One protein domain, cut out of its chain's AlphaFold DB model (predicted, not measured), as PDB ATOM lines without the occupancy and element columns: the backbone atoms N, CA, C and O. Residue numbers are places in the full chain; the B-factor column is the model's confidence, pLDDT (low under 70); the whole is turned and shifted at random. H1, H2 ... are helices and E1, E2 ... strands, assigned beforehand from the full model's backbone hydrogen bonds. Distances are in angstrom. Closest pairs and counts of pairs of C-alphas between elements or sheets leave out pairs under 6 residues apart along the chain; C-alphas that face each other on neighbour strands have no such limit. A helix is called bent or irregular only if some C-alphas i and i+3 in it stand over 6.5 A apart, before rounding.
ATOM      1  N   TYR A  50     -74.032 -45.059 -33.454       93.12
ATOM      2  CA  TYR A  50     -75.371 -44.777 -32.965       93.12
ATOM      3  C   TYR A  50     -75.817 -45.920 -32.070       93.12
ATOM      4  O   TYR A  50     -75.908 -47.068 -32.499       93.12
ATOM      5  N   ARG A  51     -76.069 -45.623 -30.801       92.62
ATOM      6  CA  ARG A  51     -76.500 -46.633 -29.840       92.62
ATOM      7  C   ARG A  51     -77.953 -47.039 -30.088       92.62
ATOM      8  O   ARG A  51     -78.798 -46.191 -30.377       92.62
ATOM      9  N   MET A  52     -78.231 -48.326 -29.909       93.00
ATOM     10  CA  MET A  52     -79.588 -48.853 -29.839       93.00
ATOM     11  C   MET A  52     -80.389 -48.209 -28.697       93.00
ATOM     12  O   MET A  52     -79.832 -47.915 -27.635       93.00
ATOM     13  N   GLN A  53     -81.692 -48.006 -28.910       90.56
ATOM     14  CA  GLN A  53     -82.586 -47.372 -27.940       90.56
ATOM     15  C   GLN A  53     -82.553 -48.074 -26.573       90.56
ATOM     16  O   GLN A  53     -82.291 -49.275 -26.465       90.56
ATOM     17  N   GLN A  54     -82.877 -47.303 -25.538       90.31
ATOM     18  CA  GLN A  54     -83.157 -47.788 -24.195       90.31
ATOM     19  C   GLN A  54     -84.328 -46.989 -23.636       90.31
ATOM     20  O   GLN A  54     -84.225 -45.769 -23.505       90.31
ATOM     21  N   TYR A  55     -85.416 -47.659 -23.284       89.69
ATOM     22  CA  TYR A  55     -86.543 -47.020 -22.610       89.69
ATOM     23  C   TYR A  55     -87.294 -48.034 -21.752       89.69
ATOM     24  O   TYR A  55     -87.145 -49.241 -21.917       89.69
ATOM     25  N   GLU A  56     -88.093 -47.537 -20.818       89.19
ATOM     26  CA  GLU A  56     -88.955 -48.355 -19.975       89.19
ATOM     27  C   GLU A  56     -90.392 -47.878 -20.153       89.19
ATOM     28  O   GLU A  56     -90.671 -46.680 -20.082       89.19
ATOM     29  N   LEU A  57     -91.307 -48.808 -20.417       85.75
ATOM     30  CA  LEU A  57     -92.714 -48.495 -20.634       85.75
ATOM     31  C   LEU A  57     -93.577 -49.425 -19.787       85.75
ATOM     32  O   LEU A  57     -93.557 -50.640 -19.967       85.75
ATOM     33  N   GLY A  58     -94.328 -48.856 -18.841       83.31
ATOM     34  CA  GLY A  58     -95.199 -49.632 -17.952       83.31
ATOM     35  C   GLY A  58     -94.451 -50.641 -17.070       83.31
ATOM     36  O   GLY A  58     -94.987 -51.711 -16.795       83.31
ATOM     37  N   GLY A  59     -93.214 -50.333 -16.665       84.75
ATOM     38  CA  GLY A  59     -92.381 -51.227 -15.852       84.75
ATOM     39  C   GLY A  59     -91.629 -52.304 -16.641       84.75
ATOM     40  O   GLY A  59     -90.976 -53.151 -16.036       84.75
ATOM     41  N   GLN A  60     -91.744 -52.320 -17.974       88.81
ATOM     42  CA  GLN A  60     -91.015 -53.245 -18.845       88.81
ATOM     43  C   GLN A  60     -89.847 -52.513 -19.523       88.81
ATOM     44  O   GLN A  60     -90.092 -51.500 -20.189       88.81
ATOM     45  N   PRO A  61     -88.596 -52.978 -19.356       90.31
ATOM     46  CA  PRO A  61     -87.429 -52.401 -20.014       90.31
ATOM     47  C   PRO A  61     -87.285 -52.900 -21.459       90.31
ATOM     48  O   PRO A  61     -87.502 -54.072 -21.751       90.31
ATOM     49  N   TYR A  62     -86.860 -52.006 -22.349       91.50
ATOM     50  CA  TYR A  62     -86.643 -52.260 -23.772       91.50
ATOM     51  C   TYR A  62     -85.222 -51.860 -24.181       91.50
ATOM     52  O   TYR A  62     -84.694 -50.834 -23.734       91.50
ATOM     53  N   GLY A  63     -84.619 -52.653 -25.068       91.25
ATOM     54  CA  GLY A  63     -83.326 -52.384 -25.693       91.25
ATOM     55  C   GLY A  63     -82.094 -52.579 -24.796       91.25
ATOM     56  O   GLY A  63     -82.027 -53.495 -23.976       91.25
ATOM     57  N   THR A  64     -81.059 -51.753 -25.000       89.94
ATOM     58  CA  THR A  64     -79.717 -51.981 -24.413       89.94
ATOM     59  C   THR A  64     -79.476 -51.141 -23.166       89.94
ATOM     60  O   THR A  64     -79.922 -50.005 -23.130       89.94
ATOM     61  N   ARG A  65     -78.712 -51.606 -22.165       84.88
ATOM     62  CA  ARG A  65     -78.459 -50.829 -20.921       84.88
ATOM     63  C   ARG A  65     -77.059 -50.243 -20.751       84.88
ATOM     64  O   ARG A  65     -76.924 -49.203 -20.111       84.88
ATOM     65  N   ASN A  66     -76.033 -50.877 -21.310       86.44
ATOM     66  CA  ASN A  66     -74.663 -50.370 -21.226       86.44
ATOM     67  C   ASN A  66     -74.323 -49.481 -22.423       86.44
ATOM     68  O   ASN A  66     -74.913 -49.617 -23.494       86.44
ATOM     69  N   ALA A  67     -73.345 -48.593 -22.233       84.25
ATOM     70  CA  ALA A  67     -72.796 -47.744 -23.290       84.25
ATOM     71  C   ALA A  67     -71.255 -47.720 -23.338       84.25
ATOM     72  O   ALA A  67     -70.672 -47.293 -24.327       84.25
ATOM     73  N   VAL A  68     -70.550 -48.181 -22.304       84.38
ATOM     74  CA  VAL A  68     -69.079 -48.185 -22.354       84.38
ATOM     75  C   VAL A  68     -68.572 -49.464 -23.002       84.38
ATOM     76  O   VAL A  68     -68.933 -50.566 -22.593       84.38
ATOM     77  N   LEU A  69     -67.697 -49.283 -23.982       85.44
ATOM     78  CA  LEU A  69     -66.992 -50.321 -24.705       85.44
ATOM     79  C   LEU A  69     -65.486 -50.145 -24.517       85.44
ATOM     80  O   LEU A  69     -64.958 -49.048 -24.689       85.44
ATOM     81  N   ASN A  70     -64.810 -51.236 -24.169       85.69
ATOM     82  CA  ASN A  70     -63.356 -51.325 -24.153       85.69
ATOM     83  C   ASN A  70     -62.935 -52.788 -24.365       85.69
ATOM     84  O   ASN A  70     -62.582 -53.489 -23.415       85.69
ATOM     85  N   THR A  71     -63.081 -53.286 -25.594       84.00
ATOM     86  CA  THR A  71     -62.862 -54.708 -25.907       84.00
ATOM     87  C   THR A  71     -62.297 -54.912 -27.308       84.00
ATOM     88  O   THR A  71     -62.587 -54.138 -28.215       84.00
ATOM     89  N   GLU A  72     -61.551 -55.998 -27.499       82.25
ATOM     90  CA  GLU A  72     -61.046 -56.428 -28.812       82.25
ATOM     91  C   GLU A  72     -62.196 -56.784 -29.768       82.25
ATOM     92  O   GLU A  72     -63.159 -57.444 -29.365       82.25
ATOM     93  N   ALA A  73     -62.078 -56.363 -31.023       83.06
ATOM     94  CA  ALA A  73     -62.986 -56.648 -32.118       83.06
ATOM     95  C   ALA A  73     -62.860 -58.100 -32.587       83.06
ATOM     96  O   ALA A  73     -61.764 -58.650 -32.702       83.06
ATOM     97  N   ARG A  74     -64.006 -58.716 -32.872       83.50
ATOM     98  CA  ARG A  74     -64.145 -60.045 -33.470       83.50
ATOM     99  C   ARG A  74     -65.325 -60.071 -34.429       83.50
ATOM    100  O   ARG A  74     -66.256 -59.283 -34.292       83.50
ATOM    101  N   THR A  75     -65.301 -60.984 -35.390       82.62
ATOM    102  CA  THR A  75     -66.463 -61.244 -36.243       82.62
ATOM    103  C   THR A  75     -67.325 -62.356 -35.649       82.62
ATOM    104  O   THR A  75     -66.935 -63.030 -34.691       82.62
ATOM    105  N   VAL A  76     -68.540 -62.516 -36.169       81.00
ATOM    106  CA  VAL A  76     -69.552 -63.413 -35.586       81.00
ATOM    107  C   VAL A  76     -69.247 -64.903 -35.791       81.00
ATOM    108  O   VAL A  76     -69.802 -65.756 -35.092       81.00
ATOM    109  N   GLU A  77     -68.343 -65.218 -36.720       77.44
ATOM    110  CA  GLU A  77     -67.891 -66.574 -37.035       77.44
ATOM    111  C   GLU A  77     -66.941 -67.156 -35.979       77.44
ATOM    112  O   GLU A  77     -66.696 -68.359 -35.990       77.44
ATOM    113  N   ALA A  78     -66.425 -66.344 -35.052       73.81
ATOM    114  CA  ALA A  78     -65.543 -66.830 -33.996       73.81
ATOM    115  C   ALA A  78     -66.273 -67.754 -32.992       73.81
ATOM    116  O   ALA A  78     -67.449 -67.563 -32.663       73.81
ATOM    117  N   ASP A  79     -65.545 -68.736 -32.448       74.25
ATOM    118  CA  ASP A  79     -66.089 -69.710 -31.489       74.25
ATOM    119  C   ASP A  79     -66.416 -69.088 -30.120       74.25
ATOM    120  O   ASP A  79     -67.408 -69.454 -29.479       74.25
ATOM    121  N   VAL A  80     -65.595 -68.124 -29.679       80.69
ATOM    122  CA  VAL A  80     -65.702 -67.460 -28.371       80.69
ATOM    123  C   VAL A  80     -65.903 -65.956 -28.549       80.69
ATOM    124  O   VAL A  80     -64.968 -65.228 -28.878       80.69
ATOM    125  N   LEU A  81     -67.115 -65.478 -28.254       83.12
ATOM    126  CA  LEU A  81     -67.485 -64.058 -28.362       83.12
ATOM    127  C   LEU A  81     -67.467 -63.315 -27.013       83.12
ATOM    128  O   LEU A  81     -67.622 -62.096 -26.971       83.12
ATOM    129  N   SER A  82     -67.260 -64.029 -25.902       85.00
ATOM    130  CA  SER A  82     -67.295 -63.464 -24.546       85.00
ATOM    131  C   SER A  82     -66.315 -62.300 -24.381       85.00
ATOM    132  O   SER A  82     -65.120 -62.440 -24.650       85.00
ATOM    133  N   ARG A  83     -66.821 -61.145 -23.921       83.50
ATOM    134  CA  ARG A  83     -66.044 -59.902 -23.725       83.50
ATOM    135  C   ARG A  83     -65.325 -59.393 -24.987       83.50
ATOM    136  O   ARG A  83     -64.331 -58.676 -24.872       83.50
ATOM    137  N   ARG A  84     -65.808 -59.748 -26.180       88.81
ATOM    138  CA  ARG A  84     -65.331 -59.227 -27.473       88.81
ATOM    139  C   ARG A  84     -66.370 -58.299 -28.103       88.81
ATOM    140  O   ARG A  84     -67.564 -58.457 -27.859       88.81
ATOM    141  N   CYS A  85     -65.925 -57.339 -28.905       90.25
ATOM    142  CA  CYS A  85     -66.802 -56.503 -29.717       90.25
ATOM    143  C   CYS A  85     -67.119 -57.248 -31.016       90.25
ATOM    144  O   CYS A  85     -66.230 -57.428 -31.841       90.25
ATOM    145  N   VAL A  86     -68.356 -57.710 -31.184       92.62
ATOM    146  CA  VAL A  86     -68.772 -58.491 -32.354       92.62
ATOM    147  C   VAL A  86     -69.214 -57.554 -33.470       92.62
ATOM    148  O   VAL A  86     -70.195 -56.832 -33.314       92.62
ATOM    149  N   MET A  87     -68.511 -57.576 -34.594       92.88
ATOM    150  CA  MET A  87     -68.838 -56.794 -35.785       92.88
ATOM    151  C   MET A  87     -69.681 -57.634 -36.750       92.88
ATOM    152  O   MET A  87     -69.300 -58.754 -37.093       92.88
ATOM    153  N   ILE A  88     -70.820 -57.094 -37.188       93.62
ATOM    154  CA  ILE A  88     -71.760 -57.753 -38.106       93.62
ATOM    155  C   ILE A  88     -72.131 -56.756 -39.201       93.62
ATOM    156  O   ILE A  88     -72.576 -55.654 -38.896       93.62
ATOM    157  N   ARG A  89     -71.983 -57.117 -40.477       93.25
ATOM    158  CA  ARG A  89     -72.504 -56.288 -41.575       93.25
ATOM    159  C   ARG A  89     -74.006 -56.486 -41.710       93.25
ATOM    160  O   ARG A  89     -74.483 -57.608 -41.582       93.25
ATOM    161  N   LEU A  90     -74.745 -55.429 -42.044       92.25
ATOM    162  CA  LEU A  90     -76.193 -55.518 -42.267       92.25
ATOM    163  C   LEU A  90     -76.547 -56.546 -43.355       92.25
ATOM    164  O   LEU A  90     -77.545 -57.245 -43.234       92.25
ATOM    165  N   MET A  91     -75.715 -56.660 -44.396       89.44
ATOM    166  CA  MET A  91     -75.918 -57.620 -45.488       89.44
ATOM    167  C   MET A  91     -75.811 -59.082 -45.039       89.44
ATOM    168  O   MET A  91     -76.459 -59.943 -45.626       89.44
ATOM    169  N   ASP A  92     -75.021 -59.343 -43.998       88.62
ATOM    170  CA  ASP A  92     -74.794 -60.680 -43.442       88.62
ATOM    171  C   ASP A  92     -75.572 -60.876 -42.131       88.62
ATOM    172  O   ASP A  92     -75.341 -61.831 -41.388       88.62
ATOM    173  N   PHE A  93     -76.476 -59.948 -41.803       90.75
ATOM    174  CA  PHE A  93     -77.165 -59.943 -40.528       90.75
ATOM    175  C   PHE A  93     -78.156 -61.107 -40.435       90.75
ATOM    176  O   PHE A  93     -79.081 -61.239 -41.235       90.75
ATOM    177  N   SER A  94     -78.004 -61.913 -39.387       90.88
ATOM    178  CA  SER A  94     -78.968 -62.935 -38.993       90.88
ATOM    179  C   SER A  94     -79.357 -62.748 -37.533       90.88
ATOM    180  O   SER A  94     -78.502 -62.571 -36.659       90.88
ATOM    181  N   TYR A  95     -80.656 -62.848 -37.250       91.38
ATOM    182  CA  TYR A  95     -81.161 -62.754 -35.882       91.38
ATOM    183  C   TYR A  95     -80.590 -63.852 -34.972       91.38
ATOM    184  O   TYR A  95     -80.297 -63.603 -33.805       91.38
ATOM    185  N   GLU A  96     -80.337 -65.049 -35.509       91.31
ATOM    186  CA  GLU A  96     -79.724 -66.150 -34.757       91.31
ATOM    187  C   GLU A  96     -78.289 -65.814 -34.330       91.31
ATOM    188  O   GLU A  96     -77.900 -66.032 -33.181       91.31
ATOM    189  N   GLN A  97     -77.508 -65.232 -35.241       90.12
ATOM    190  CA  GLN A  97     -76.135 -64.804 -34.980       90.12
ATOM    191  C   GLN A  97     -76.085 -63.669 -33.952       90.12
ATOM    192  O   GLN A  97     -75.267 -63.696 -33.029       90.12
ATOM    193  N   TYR A  98     -77.011 -62.714 -34.058       92.69
ATOM    194  CA  TYR A  98     -77.198 -61.664 -33.063       92.69
ATOM    195  C   TYR A  98     -77.531 -62.252 -31.682       92.69
ATOM    196  O   TYR A  98     -76.844 -61.965 -30.699       92.69
ATOM    197  N   GLN A  99     -78.512 -63.156 -31.598       92.88
ATOM    198  CA  GLN A  99     -78.860 -63.831 -30.346       92.88
ATOM    199  C   GLN A  99     -77.693 -64.653 -29.781       92.88
ATOM    200  O   GLN A  99     -77.493 -64.668 -28.566       92.88
ATOM    201  N   LYS A 100     -76.902 -65.321 -30.630       91.69
ATOM    202  CA  LYS A 100     -75.692 -66.048 -30.216       91.69
ATOM    203  C   LYS A 100     -74.693 -65.101 -29.546       91.69
ATOM    204  O   LYS A 100     -74.212 -65.420 -28.458       91.69
ATOM    205  N   ALA A 101     -74.424 -63.938 -30.144       91.75
ATOM    206  CA  ALA A 101     -73.525 -62.932 -29.575       91.75
ATOM    207  C   ALA A 101     -74.012 -62.435 -28.202       91.75
ATOM    208  O   ALA A 101     -73.224 -62.343 -27.257       91.75
ATOM    209  N   LEU A 102     -75.321 -62.204 -28.055       92.25
ATOM    210  CA  LEU A 102     -75.916 -61.829 -26.771       92.25
ATOM    211  C   LEU A 102     -75.800 -62.945 -25.721       92.25
ATOM    212  O   LEU A 102     -75.356 -62.693 -24.602       92.25
ATOM    213  N   ARG A 103     -76.146 -64.191 -26.077       91.62
ATOM    214  CA  ARG A 103     -76.087 -65.352 -25.165       91.62
ATOM    215  C   ARG A 103     -74.668 -65.643 -24.681       91.62
ATOM    216  O   ARG A 103     -74.484 -66.021 -23.528       91.62
ATOM    217  N   GLN A 104     -73.664 -65.439 -25.534       91.81
ATOM    218  CA  GLN A 104     -72.255 -65.598 -25.167       91.81
ATOM    219  C   GLN A 104     -71.684 -64.414 -24.367       91.81
ATOM    220  O   GLN A 104     -70.496 -64.425 -24.042       91.81
ATOM    221  N   SER A 105     -72.505 -63.419 -24.009       89.25
ATOM    222  CA  SER A 105     -72.072 -62.223 -23.277       89.25
ATOM    223  C   SER A 105     -70.938 -61.486 -24.000       89.25
ATOM    224  O   SER A 105     -69.872 -61.220 -23.429       89.25
ATOM    225  N   ALA A 106     -71.162 -61.182 -25.282       91.75
ATOM    226  CA  ALA A 106     -70.300 -60.281 -26.035       91.75
ATOM    227  C   ALA A 106     -70.088 -58.954 -25.285       91.75
ATOM    228  O   ALA A 106     -70.964 -58.472 -24.569       91.75
ATOM    229  N   GLY A 107     -68.902 -58.366 -25.441       89.94
ATOM    230  CA  GLY A 107     -68.577 -57.058 -24.871       89.94
ATOM    231  C   GLY A 107     -69.370 -55.922 -25.521       89.94
ATOM    232  O   GLY A 107     -69.765 -54.984 -24.836       89.94
ATOM    233  N   ALA A 108     -69.633 -56.040 -26.823       93.44
ATOM    234  CA  ALA A 108     -70.552 -55.208 -27.595       93.44
ATOM    235  C   ALA A 108     -70.946 -55.920 -28.887       93.44
ATOM    236  O   ALA A 108     -70.283 -56.871 -29.300       93.44
ATOM    237  N   VAL A 109     -71.973 -55.405 -29.555       94.81
ATOM    238  CA  VAL A 109     -72.277 -55.727 -30.951       94.81
ATOM    239  C   VAL A 109     -72.261 -54.434 -31.761       94.81
ATOM    240  O   VAL A 109     -72.923 -53.470 -31.386       94.81
ATOM    241  N   VAL A 110     -71.517 -54.403 -32.863       95.06
ATOM    242  CA  VAL A 110     -71.491 -53.293 -33.822       95.06
ATOM    243  C   VAL A 110     -72.068 -53.792 -35.138       95.06
ATOM    244  O   VAL A 110     -71.482 -54.647 -35.801       95.06
ATOM    245  N   ILE A 111     -73.226 -53.257 -35.509       95.25
ATOM    246  CA  ILE A 111     -73.891 -53.516 -36.780       95.25
ATOM    247  C   ILE A 111     -73.442 -52.442 -37.771       95.25
ATOM    248  O   ILE A 111     -73.681 -51.250 -37.572       95.25
ATOM    249  N   ILE A 112     -72.767 -52.867 -38.830       94.81
ATOM    250  CA  ILE A 112     -72.230 -51.998 -39.873       94.81
ATOM    251  C   ILE A 112     -73.304 -51.830 -40.950       94.81
ATOM    252  O   ILE A 112     -73.738 -52.801 -41.573       94.81
ATOM    253  N   LEU A 113     -73.758 -50.596 -41.127       93.94
ATOM    254  CA  LEU A 113     -74.793 -50.189 -42.064       93.94
ATOM    255  C   LEU A 113     -74.159 -49.682 -43.359       93.94
ATOM    256  O   LEU A 113     -73.285 -48.817 -43.289       93.94
ATOM    257  N   PRO A 114     -74.642 -50.113 -44.529       92.62
ATOM    258  CA  PRO A 114     -74.093 -49.667 -45.793       92.62
ATOM    259  C   PRO A 114     -74.216 -48.162 -45.975       92.62
ATOM    260  O   PRO A 114     -75.228 -47.562 -45.605       92.62
ATOM    261  N   HIS A 115     -73.191 -47.544 -46.570       86.94
ATOM    262  CA  HIS A 115     -73.177 -46.091 -46.771       86.94
ATOM    263  C   HIS A 115     -74.404 -45.634 -47.580       86.94
ATOM    264  O   HIS A 115     -75.013 -44.599 -47.295       86.94
ATOM    265  N   ASN A 116     -74.797 -46.431 -48.579       86.88
ATOM    266  CA  ASN A 116     -76.003 -46.213 -49.361       86.88
ATOM    267  C   ASN A 116     -77.067 -47.276 -49.049       86.88
ATOM    268  O   ASN A 116     -77.047 -48.379 -49.584       86.88
ATOM    269  N   MET A 117     -78.065 -46.920 -48.240       84.06
ATOM    270  CA  MET A 117     -79.195 -47.816 -47.962       84.06
ATOM    271  C   MET A 117     -80.027 -48.148 -49.212       84.06
ATOM    272  O   MET A 117     -80.684 -49.184 -49.242       84.06
ATOM    273  N   ALA A 118     -79.985 -47.321 -50.264       83.69
ATOM    274  CA  ALA A 118     -80.722 -47.586 -51.499       83.69
ATOM    275  C   ALA A 118     -80.113 -48.723 -52.337       83.69
ATOM    276  O   ALA A 118     -80.814 -49.295 -53.169       83.69
ATOM    277  N   SER A 119     -78.832 -49.062 -52.138       86.62
ATOM    278  CA  SER A 119     -78.202 -50.204 -52.815       86.62
ATOM    279  C   SER A 119     -78.470 -51.540 -52.123       86.62
ATOM    280  O   SER A 119     -78.118 -52.582 -52.671       86.62
ATOM    281  N   VAL A 120     -79.087 -51.534 -50.939       88.38
ATOM    282  CA  VAL A 120     -79.424 -52.763 -50.217       88.38
ATOM    283  C   VAL A 120     -80.630 -53.438 -50.879       88.38
ATOM    284  O   VAL A 120     -81.644 -52.774 -51.123       88.38
ATOM    285  N   PRO A 121     -80.564 -54.754 -51.155       90.94
ATOM    286  CA  PRO A 121     -81.710 -55.510 -51.642       90.94
ATOM    287  C   PRO A 121     -82.933 -55.343 -50.735       90.94
ATOM    288  O   PRO A 121     -82.840 -55.457 -49.513       90.94
ATOM    289  N   GLN A 122     -84.099 -55.113 -51.341       88.19
ATOM    290  CA  GLN A 122     -85.344 -54.859 -50.606       88.19
ATOM    291  C   GLN A 122     -85.744 -56.017 -49.685       88.19
ATOM    292  O   GLN A 122     -86.359 -55.779 -48.649       88.19
ATOM    293  N   ASP A 123     -85.373 -57.249 -50.031       90.19
ATOM    294  CA  ASP A 123     -85.663 -58.428 -49.213       90.19
ATOM    295  C   ASP A 123     -84.908 -58.388 -47.876       90.19
ATOM    296  O   ASP A 123     -85.506 -58.651 -46.837       90.19
ATOM    297  N   ILE A 124     -83.643 -57.943 -47.881       88.81
ATOM    298  CA  ILE A 124     -82.839 -57.764 -46.660       88.81
ATOM    299  C   ILE A 124     -83.436 -56.652 -45.795       88.81
ATOM    300  O   ILE A 124     -83.560 -56.810 -44.583       88.81
ATOM    301  N   ILE A 125     -83.862 -55.541 -46.409       88.19
ATOM    302  CA  ILE A 125     -84.506 -54.439 -45.675       88.19
ATOM    303  C   ILE A 125     -85.801 -54.925 -45.015       88.19
ATOM    304  O   ILE A 125     -86.026 -54.644 -43.843       88.19
ATOM    305  N   ARG A 126     -86.649 -55.669 -45.738       88.75
ATOM    306  CA  ARG A 126     -87.900 -56.222 -45.191       88.75
ATOM    307  C   ARG A 126     -87.647 -57.195 -44.053       88.75
ATOM    308  O   ARG A 126     -88.257 -57.048 -43.003       88.75
ATOM    309  N   GLN A 127     -86.708 -58.116 -44.238       89.94
ATOM    310  CA  GLN A 127     -86.317 -59.057 -43.198       89.94
ATOM    311  C   GLN A 127     -85.803 -58.326 -41.951       89.94
ATOM    312  O   GLN A 127     -86.186 -58.660 -40.834       89.94
ATOM    313  N   PHE A 128     -84.978 -57.289 -42.124       90.00
ATOM    314  CA  PHE A 128     -84.506 -56.490 -40.999       90.00
ATOM    315  C   PHE A 128     -85.650 -55.728 -40.312       90.00
ATOM    316  O   PHE A 128     -85.700 -55.715 -39.088       90.00
ATOM    317  N   MET A 129     -86.601 -55.160 -41.066       87.94
ATOM    318  CA  MET A 129     -87.792 -54.498 -40.507       87.94
ATOM    319  C   MET A 129     -88.690 -55.450 -39.702       87.94
ATOM    320  O   MET A 129     -89.350 -55.009 -38.767       87.94
ATOM    321  N   GLU A 130     -88.728 -56.740 -40.039       90.88
ATOM    322  CA  GLU A 130     -89.457 -57.752 -39.262       90.88
ATOM    323  C   GLU A 130     -88.742 -58.088 -37.943       90.88
ATOM    324  O   GLU A 130     -89.393 -58.316 -36.928       90.88
ATOM    325  N   ILE A 131     -87.405 -58.066 -37.944       92.12
ATOM    326  CA  ILE A 131     -86.564 -58.390 -36.782       92.12
ATOM    327  C   ILE A 131     -86.387 -57.188 -35.839       92.12
ATOM    328  O   ILE A 131     -86.217 -57.354 -34.630       92.12
ATOM    329  N   GLU A 132     -86.419 -55.966 -36.368       91.19
ATOM    330  CA  GLU A 132     -86.178 -54.727 -35.624       91.19
ATOM    331  C   GLU A 132     -87.039 -54.596 -34.343       91.19
ATOM    332  O   GLU A 132     -86.476 -54.293 -33.281       91.19
ATOM    333  N   PRO A 133     -88.361 -54.880 -34.364       89.81
ATOM    334  CA  PRO A 133     -89.190 -54.850 -33.161       89.81
ATOM    335  C   PRO A 133     -88.780 -55.909 -32.134       89.81
ATOM    336  O   PRO A 133     -88.805 -55.636 -30.936       89.81
ATOM    337  N   GLU A 134     -88.375 -57.102 -32.581       91.12
ATOM    338  CA  GLU A 134     -87.930 -58.184 -31.694       91.12
ATOM    339  C   GLU A 134     -86.602 -57.850 -31.015       91.12
ATOM    340  O   GLU A 134     -86.415 -58.152 -29.835       91.12
ATOM    341  N   MET A 135     -85.687 -57.190 -31.732       91.88
ATOM    342  CA  MET A 135     -84.452 -56.677 -31.138       91.88
ATOM    343  C   MET A 135     -84.771 -55.687 -30.018       91.88
ATOM    344  O   MET A 135     -84.229 -55.807 -28.924       91.88
ATOM    345  N   LEU A 136     -85.666 -54.727 -30.267       90.12
ATOM    346  CA  LEU A 136     -86.042 -53.709 -29.280       90.12
ATOM    347  C   LEU A 136     -86.813 -54.270 -28.083       90.12
ATOM    348  O   LEU A 136     -86.609 -53.805 -26.962       90.12
ATOM    349  N   ALA A 137     -87.670 -55.267 -28.306       90.00
ATOM    350  CA  ALA A 137     -88.424 -55.949 -27.256       90.00
ATOM    351  C   ALA A 137     -87.527 -56.697 -26.257       90.00
ATOM    352  O   ALA A 137     -87.934 -56.938 -25.122       90.00
ATOM    353  N   MET A 138     -86.311 -57.065 -26.662       88.81
ATOM    354  CA  MET A 138     -85.371 -57.791 -25.820       88.81
ATOM    355  C   MET A 138     -84.534 -56.832 -24.961       88.81
ATOM    356  O   MET A 138     -83.727 -56.059 -25.477       88.81
ATOM    357  N   GLU A 139     -84.661 -56.927 -23.633       90.00
ATOM    358  CA  GLU A 139     -83.723 -56.271 -22.715       90.00
ATOM    359  C   GLU A 139     -82.350 -56.955 -22.799       90.00
ATOM    360  O   GLU A 139     -82.223 -58.173 -22.639       90.00
ATOM    361  N   THR A 140     -81.295 -56.166 -23.007       91.00
ATOM    362  CA  THR A 140     -79.919 -56.666 -22.988       91.00
ATOM    363  C   THR A 140     -78.955 -55.712 -22.286       91.00
ATOM    364  O   THR A 140     -79.008 -54.487 -22.410       91.00
ATOM    365  N   ILE A 141     -78.010 -56.287 -21.543       89.50
ATOM    366  CA  ILE A 141     -76.885 -55.543 -20.966       89.50
ATOM    367  C   ILE A 141     -75.754 -55.330 -21.977       89.50
ATOM    368  O   ILE A 141     -74.874 -54.509 -21.734       89.50
ATOM    369  N   VAL A 142     -75.747 -56.062 -23.092       92.75
ATOM    370  CA  VAL A 142     -74.721 -55.913 -24.127       92.75
ATOM    371  C   VAL A 142     -75.024 -54.640 -24.922       92.75
ATOM    372  O   VAL A 142     -76.133 -54.515 -25.448       92.75
ATOM    373  N   PRO A 143     -74.088 -53.681 -25.015       92.88
ATOM    374  CA  PRO A 143     -74.284 -52.497 -25.838       92.88
ATOM    375  C   PRO A 143     -74.331 -52.893 -27.316       92.88
ATOM    376  O   PRO A 143     -73.446 -53.594 -27.811       92.88
ATOM    377  N   VAL A 144     -75.362 -52.425 -28.016       94.81
ATOM    378  CA  VAL A 144     -75.528 -52.614 -29.461       94.81
ATOM    379  C   VAL A 144     -75.414 -51.256 -30.137       94.81
ATOM    380  O   VAL A 144     -76.100 -50.300 -29.762       94.81
ATOM    381  N   TYR A 145     -74.533 -51.184 -31.124       94.62
ATOM    382  CA  TYR A 145     -74.205 -49.990 -31.884       94.62
ATOM    383  C   TYR A 145     -74.469 -50.194 -33.363       94.62
ATOM    384  O   TYR A 145     -74.304 -51.290 -33.885       94.62
ATOM    385  N   PHE A 146     -74.804 -49.105 -34.034       94.94
ATOM    386  CA  PHE A 146     -74.923 -49.016 -35.477       94.94
ATOM    387  C   PHE A 146     -73.877 -48.033 -35.981       94.94
ATOM    388  O   PHE A 146     -73.818 -46.902 -35.503       94.94
ATOM    389  N   ALA A 147     -73.048 -48.446 -36.926       94.81
ATOM    390  CA  ALA A 147     -72.038 -47.597 -37.546       94.81
ATOM    391  C   ALA A 147     -72.303 -47.552 -39.046       94.81
ATOM    392  O   ALA A 147     -72.644 -48.580 -39.622       94.81
ATOM    393  N   LYS A 148     -72.160 -46.392 -39.686       93.62
ATOM    394  CA  LYS A 148     -72.140 -46.360 -41.153       93.62
ATOM    395  C   LYS A 148     -70.820 -46.945 -41.642       93.62
ATOM    396  O   LYS A 148     -69.809 -46.807 -40.960       93.62
ATOM    397  N   GLU A 149     -70.852 -47.599 -42.797       92.12
ATOM    398  CA  GLU A 149     -69.651 -48.070 -43.474       92.12
ATOM    399  C   GLU A 149     -68.682 -46.913 -43.696       92.12
ATOM    400  O   GLU A 149     -69.067 -45.839 -44.166       92.12
ATOM    401  N   ASP A 150     -67.434 -47.189 -43.354       91.56
ATOM    402  CA  ASP A 150     -66.272 -46.374 -43.651       91.56
ATOM    403  C   ASP A 150     -65.179 -47.309 -44.177       91.56
ATOM    404  O   ASP A 150     -65.124 -48.477 -43.776       91.56
ATOM    405  N   ASP A 151     -64.325 -46.815 -45.068       90.12
ATOM    406  CA  ASP A 151     -63.307 -47.624 -45.746       90.12
ATOM    407  C   ASP A 151     -62.350 -48.261 -44.723       90.12
ATOM    408  O   ASP A 151     -62.007 -49.444 -44.812       90.12
ATOM    409  N   GLU A 152     -61.979 -47.505 -43.687       88.25
ATOM    410  CA  GLU A 152     -61.142 -48.002 -42.596       88.25
ATOM    411  C   GLU A 152     -61.887 -49.039 -41.737       88.25
ATOM    412  O   GLU A 152     -61.333 -50.105 -41.458       88.25
ATOM    413  N   LEU A 153     -63.159 -48.807 -41.390       90.06
ATOM    414  CA  LEU A 153     -63.983 -49.762 -40.633       90.06
ATOM    415  C   LEU A 153     -64.189 -51.087 -41.386       90.06
ATOM    416  O   LEU A 153     -64.165 -52.158 -40.774       90.06
ATOM    417  N   LEU A 154     -64.359 -51.027 -42.708       90.31
ATOM    418  CA  LEU A 154     -64.444 -52.206 -43.568       90.31
ATOM    419  C   LEU A 154     -63.110 -52.958 -43.612       90.31
ATOM    420  O   LEU A 154     -63.096 -54.175 -43.443       90.31
ATOM    421  N   SER A 155     -61.988 -52.244 -43.729       87.69
ATOM    422  CA  SER A 155     -60.657 -52.861 -43.688       87.69
ATOM    423  C   SER A 155     -60.394 -53.582 -42.356       87.69
ATOM    424  O   SER A 155     -59.848 -54.687 -42.340       87.69
ATOM    425  N   ILE A 156     -60.846 -52.997 -41.238       86.62
ATOM    426  CA  ILE A 156     -60.789 -53.589 -39.896       86.62
ATOM    427  C   ILE A 156     -61.643 -54.856 -39.844       86.62
ATOM    428  O   ILE A 156     -61.193 -55.884 -39.329       86.62
ATOM    429  N   TYR A 157     -62.863 -54.804 -40.388       88.69
ATOM    430  CA  TYR A 157     -63.762 -55.953 -40.450       88.69
ATOM    431  C   TYR A 157     -63.136 -57.120 -41.226       88.69
ATOM    432  O   TYR A 157     -63.060 -58.226 -40.693       88.69
ATOM    433  N   GLU A 158     -62.624 -56.876 -42.434       87.25
ATOM    434  CA  GLU A 158     -62.027 -57.907 -43.296       87.25
ATOM    435  C   GLU A 158     -60.785 -58.548 -42.662       87.25
ATOM    436  O   GLU A 158     -60.647 -59.774 -42.645       87.25
ATOM    437  N   GLN A 159     -59.907 -57.738 -42.064       82.88
ATOM    438  CA  GLN A 159     -58.732 -58.233 -41.342       82.88
ATOM    439  C   GLN A 159     -59.127 -59.084 -40.127       82.88
ATOM    440  O   GLN A 159     -58.538 -60.139 -39.876       82.88
ATOM    441  N   THR A 160     -60.154 -58.657 -39.389       83.06
ATOM    442  CA  THR A 160     -60.671 -59.390 -38.227       83.06
ATOM    443  C   THR A 160     -61.356 -60.693 -38.642       83.06
ATOM    444  O   THR A 160     -61.237 -61.701 -37.937       83.06
ATOM    445  N   GLN A 161     -62.035 -60.707 -39.792       83.50
ATOM    446  CA  GLN A 161     -62.663 -61.901 -40.351       83.50
ATOM    447  C   GLN A 161     -61.601 -62.928 -40.751       83.50
ATOM    448  O   GLN A 161     -61.644 -64.067 -40.285       83.50
ATOM    449  N   ALA A 162     -60.583 -62.507 -41.511       77.75
ATOM    450  CA  ALA A 162     -59.468 -63.364 -41.912       77.75
ATOM    451  C   ALA A 162     -58.735 -63.967 -40.699       77.75
ATOM    452  O   ALA A 162     -58.399 -65.153 -40.697       77.75
ATOM    453  N   ALA A 163     -58.546 -63.174 -39.641       71.81
ATOM    454  CA  ALA A 163     -57.948 -63.630 -38.387       71.81
ATOM    455  C   ALA A 163     -58.850 -64.578 -37.574       71.81
ATOM    456  O   ALA A 163     -58.350 -65.344 -36.754       71.81
ATOM    457  N   SER A 164     -60.172 -64.523 -37.759       69.62
ATOM    458  CA  SER A 164     -61.125 -65.392 -37.058       69.62
ATOM    459  C   SER A 164     -61.271 -66.744 -37.762       69.62
ATOM    460  O   SER A 164     -61.330 -67.773 -37.094       69.62
ATOM    461  N   THR A 165     -61.236 -66.776 -39.097       67.31
ATOM    462  CA  THR A 165     -61.309 -68.019 -39.884       67.31
ATOM    463  C   THR A 165     -60.046 -68.880 -39.756       67.31
ATOM    464  O   THR A 165     -60.132 -70.106 -39.783       67.31
ATOM    465  N   SER A 166     -58.872 -68.270 -39.561       60.25
ATOM    466  CA  SER A 166     -57.597 -68.996 -39.456       60.25
ATOM    467  C   SER A 166     -57.396 -69.748 -38.132       60.25
ATOM    468  O   SER A 166     -56.565 -70.654 -38.070       60.25
ATOM    469  N   GLN A 167     -58.171 -69.449 -37.079       57.38
ATOM    470  CA  GLN A 167     -58.027 -70.111 -35.771       57.38
ATOM    471  C   GLN A 167     -58.474 -71.582 -35.765       57.38
ATOM    472  O   GLN A 167     -58.017 -72.344 -34.914       57.38
ATOM    473  N   GLY A 168     -59.323 -72.003 -36.710       53.19
ATOM    474  CA  GLY A 168     -59.863 -73.367 -36.760       53.19
ATOM    475  C   GLY A 168     -59.002 -74.394 -37.509       53.19
ATOM    476  O   GLY A 168     -59.218 -75.593 -37.349       53.19
ATOM    477  N   THR A 169     -58.040 -73.956 -38.332       52.22
ATOM    478  CA  THR A 169     -57.320 -74.835 -39.283       52.22
ATOM    479  C   THR A 169     -55.793 -74.721 -39.249       52.22
ATOM    480  O   THR A 169     -55.120 -75.485 -39.938       52.22
ATOM    481  N   ALA A 170     -55.233 -73.787 -38.477       56.47
ATOM    482  CA  ALA A 170     -53.800 -73.492 -38.464       56.47
ATOM    483  C   ALA A 170     -52.993 -74.396 -37.512       56.47
ATOM    484  O   ALA A 170     -53.464 -74.817 -36.453       56.47
ATOM    485  N   SER A 171     -51.736 -74.674 -37.872       55.84
ATOM    486  CA  SER A 171     -50.805 -75.422 -37.009       55.84
ATOM    487  C   SER A 171     -50.445 -74.633 -35.736       55.84
ATOM    488  O   SER A 171     -50.495 -73.409 -35.731       55.84
ATOM    489  N   ALA A 172     -50.005 -75.286 -34.652       55.41
ATOM    490  CA  ALA A 172     -49.686 -74.602 -33.385       55.41
ATOM    491  C   ALA A 172     -48.638 -73.469 -33.515       55.41
ATOM    492  O   ALA A 172     -48.708 -72.479 -32.789       55.41
ATOM    493  N   ALA A 173     -47.688 -73.582 -34.451       56.47
ATOM    494  CA  ALA A 173     -46.706 -72.529 -34.733       56.47
ATOM    495  C   ALA A 173     -47.326 -71.342 -35.488       56.47
ATOM    496  O   ALA A 173     -46.987 -70.190 -35.230       56.47
ATOM    497  N   GLU A 174     -48.263 -71.627 -36.383       54.97
ATOM    498  CA  GLU A 174     -49.021 -70.641 -37.149       54.97
ATOM    499  C   GLU A 174     -50.037 -69.921 -36.254       54.97
ATOM    500  O   GLU A 174     -50.156 -68.707 -36.333       54.97
ATOM    501  N   VAL A 175     -50.655 -70.620 -35.294       58.50
ATOM    502  CA  VAL A 175     -51.475 -70.015 -34.231       58.50
ATOM    503  C   VAL A 175     -50.644 -69.071 -33.362       58.50
ATOM    504  O   VAL A 175     -51.108 -67.977 -33.058       58.50
ATOM    505  N   LEU A 176     -49.416 -69.437 -32.978       55.03
ATOM    506  CA  LEU A 176     -48.533 -68.556 -32.199       55.03
ATOM    507  C   LEU A 176     -48.067 -67.337 -33.004       55.03
ATOM    508  O   LEU A 176     -48.064 -66.230 -32.469       55.03
ATOM    509  N   LEU A 177     -47.728 -67.520 -34.285       54.06
ATOM    510  CA  LEU A 177     -47.372 -66.421 -35.183       54.06
ATOM    511  C   LEU A 177     -48.568 -65.486 -35.394       54.06
ATOM    512  O   LEU A 177     -48.432 -64.281 -35.216       54.06
ATOM    513  N   HIS A 178     -49.755 -66.039 -35.655       54.22
ATOM    514  CA  HIS A 178     -50.992 -65.275 -35.757       54.22
ATOM    515  C   HIS A 178     -51.375 -64.615 -34.442       54.22
ATOM    516  O   HIS A 178     -51.884 -63.514 -34.485       54.22
ATOM    517  N   THR A 179     -51.113 -65.208 -33.279       55.38
ATOM    518  CA  THR A 179     -51.373 -64.560 -31.982       55.38
ATOM    519  C   THR A 179     -50.405 -63.399 -31.737       55.38
ATOM    520  O   THR A 179     -50.790 -62.397 -31.147       55.38
ATOM    521  N   ALA A 180     -49.163 -63.506 -32.220       49.78
ATOM    522  CA  ALA A 180     -48.162 -62.445 -32.127       49.78
ATOM    523  C   ALA A 180     -48.396 -61.300 -33.133       49.78
ATOM    524  O   ALA A 180     -48.036 -60.161 -32.845       49.78
ATOM    525  N   THR A 181     -48.995 -61.582 -34.298       51.31
ATOM    526  CA  THR A 181     -49.325 -60.571 -35.320       51.31
ATOM    527  C   THR A 181     -50.766 -60.066 -35.241       51.31
ATOM    528  O   THR A 181     -51.046 -58.967 -35.711       51.31
ATOM    529  N   ALA A 182     -51.689 -60.830 -34.649       51.09
ATOM    530  CA  ALA A 182     -53.060 -60.418 -34.362       51.09
ATOM    531  C   ALA A 182     -53.073 -59.556 -33.101       51.09
ATOM    532  O   ALA A 182     -53.651 -59.907 -32.074       51.09
ATOM    533  N   ASN A 183     -52.450 -58.387 -33.198       53.97
ATOM    534  CA  ASN A 183     -52.864 -57.266 -32.374       53.97
ATOM    535  C   ASN A 183     -54.279 -56.904 -32.832       53.97
ATOM    536  O   ASN A 183     -54.466 -56.151 -33.784       53.97
ATOM    537  N   GLY A 184     -55.265 -57.563 -32.221       66.56
ATOM    538  CA  GLY A 184     -56.673 -57.391 -32.538       66.56
ATOM    539  C   GLY A 184     -57.076 -55.938 -32.331       66.56
ATOM    540  O   GLY A 184     -56.678 -55.303 -31.352       66.56
ATOM    541  N   PHE A 185     -57.853 -55.404 -33.265       79.81
ATOM    542  CA  PHE A 185     -58.370 -54.047 -33.162       79.81
ATOM    543  C   PHE A 185     -59.128 -53.890 -31.850       79.81
ATOM    544  O   PHE A 185     -60.004 -54.690 -31.537       79.81
ATOM    545  N   GLN A 186     -58.793 -52.882 -31.056       85.81
ATOM    546  CA  GLN A 186     -59.499 -52.608 -29.813       85.81
ATOM    547  C   GLN A 186     -60.523 -51.512 -30.055       85.81
ATOM    548  O   GLN A 186     -60.174 -50.399 -30.437       85.81
ATOM    549  N   MET A 187     -61.790 -51.826 -29.805       87.62
ATOM    550  CA  MET A 187     -62.868 -50.851 -29.890       87.62
ATOM    551  C   MET A 187     -63.047 -50.183 -28.534       87.62
ATOM    552  O   MET A 187     -63.212 -50.861 -27.512       87.62
ATOM    553  N   VAL A 188     -63.022 -48.852 -28.532       88.06
ATOM    554  CA  VAL A 188     -63.183 -48.033 -27.330       88.06
ATOM    555  C   VAL A 188     -64.192 -46.931 -27.609       88.06
ATOM    556  O   VAL A 188     -64.076 -46.207 -28.591       88.06
ATOM    557  N   THR A 189     -65.179 -46.781 -26.731       88.00
ATOM    558  CA  THR A 189     -66.086 -45.626 -26.760       88.00
ATOM    559  C   THR A 189     -65.553 -44.531 -25.846       88.00
ATOM    560  O   THR A 189     -65.278 -44.788 -24.674       88.00
TER     561      THR A 189
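What this domain is: This is residues 50 to 189 of the 354 residues of the protein "nicalin" of Notechis scutatus (mainland tiger snake) (UniProt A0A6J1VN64). A curled, strongly twisted sheet of five strands makes the core, with helix H1 along one face and the longer helix H3 across the other. Helix H2, off the sheet, and the small hairpin E1 and E2 make one end of the long axis; H4, which folds back near the end of H3, makes the other. The printed part has 140 residues, with four named helices and seven named strands in the order E1 E2 E3 E4 H1 E5 H2 E6 H3 H4 E7; the class is mixed, helices and strands. The large sheet is mixed, in the order E6 E5 E4 E3 E7. The whole is compact, with a radius of gyration of the C-alphas of 15.9 A, and elongated, spanning 56 by 35 by 25 A.

How they stand to each other: In the large sheet E6, residues 144 to 148, is an edge strand parallel to E5, residues 108 to 113, with N 145 and O 109 2.8 A apart. E5 is parallel to E4, residues 85 to 89, with N 110 and O 86 at 2.8 A. E4 is parallel to E3, residues 70 to 75, with N 87 and O 74 at 2.8 A. E3 is antiparallel to the edge strand E7, residues 186 to 188, with N 187 and O 71 at 2.9 A. H1, residues 95 to 103, is on the sheet at a height of 10.1 A, over E5 and E4; its closest C-alpha pair with E4 is Val 86 and Ala 101, 7.1 A. H3, residues 151 to 168, is on the opposite face at a height of 8.2 A and runs across the strands, at 71 degrees to E4 on the local plane. E4, H1, E5 form a strand-helix-strand unit, two parallel neighbour strands with a helix between, as do E5, H2, E6, where H2 is residues 122 to 137; both crossovers are right-handed. H2 is not on the sheet; it is close to H1 but not clearly touching, the C-alphas of Tyr 95 and Ile 131 being closest at 7.0 A. H2 is only just irregular, with C-alphas 130 and 133 6.8 A apart. E1, residues 54 to 57, and E2, residues 60 to 63, form an antiparallel hairpin, with N 62 and O 55 at 2.8 A; the closest C-alphas of E2 and H2 are Gly 63 and Leu 136, 4.7 A. H4, residues 172 to 181, is close to H3 but not clearly touching, at a shallow tilt of 19 degrees, opposite ways; Gln 167 and Val 175 have the closest C-alphas, 6.7 A. Every O i to N i+4 pair is within hydrogen-bond range in H1 and H4, against 10 of 12 in H2 and 12 of 14 in H3.

Where its parts are: E1 begins at C-alpha 54, (-83.157, -47.788, -24.195), and E7 ends at C-alpha 188, (-63.183, -48.033, -27.330). From first to last C-alpha H3 measures 27.5 A, H2 23.6 A, and E3 and E5 15.9 A each.

The domain as a whole: The C-alphas farthest apart are those of Gly 58 and Ala 173, 56.2 A. The printed part has no cut, and no link is long. Mean pLDDT of the printed part is 83.8; residues 164 to 184 are under 70.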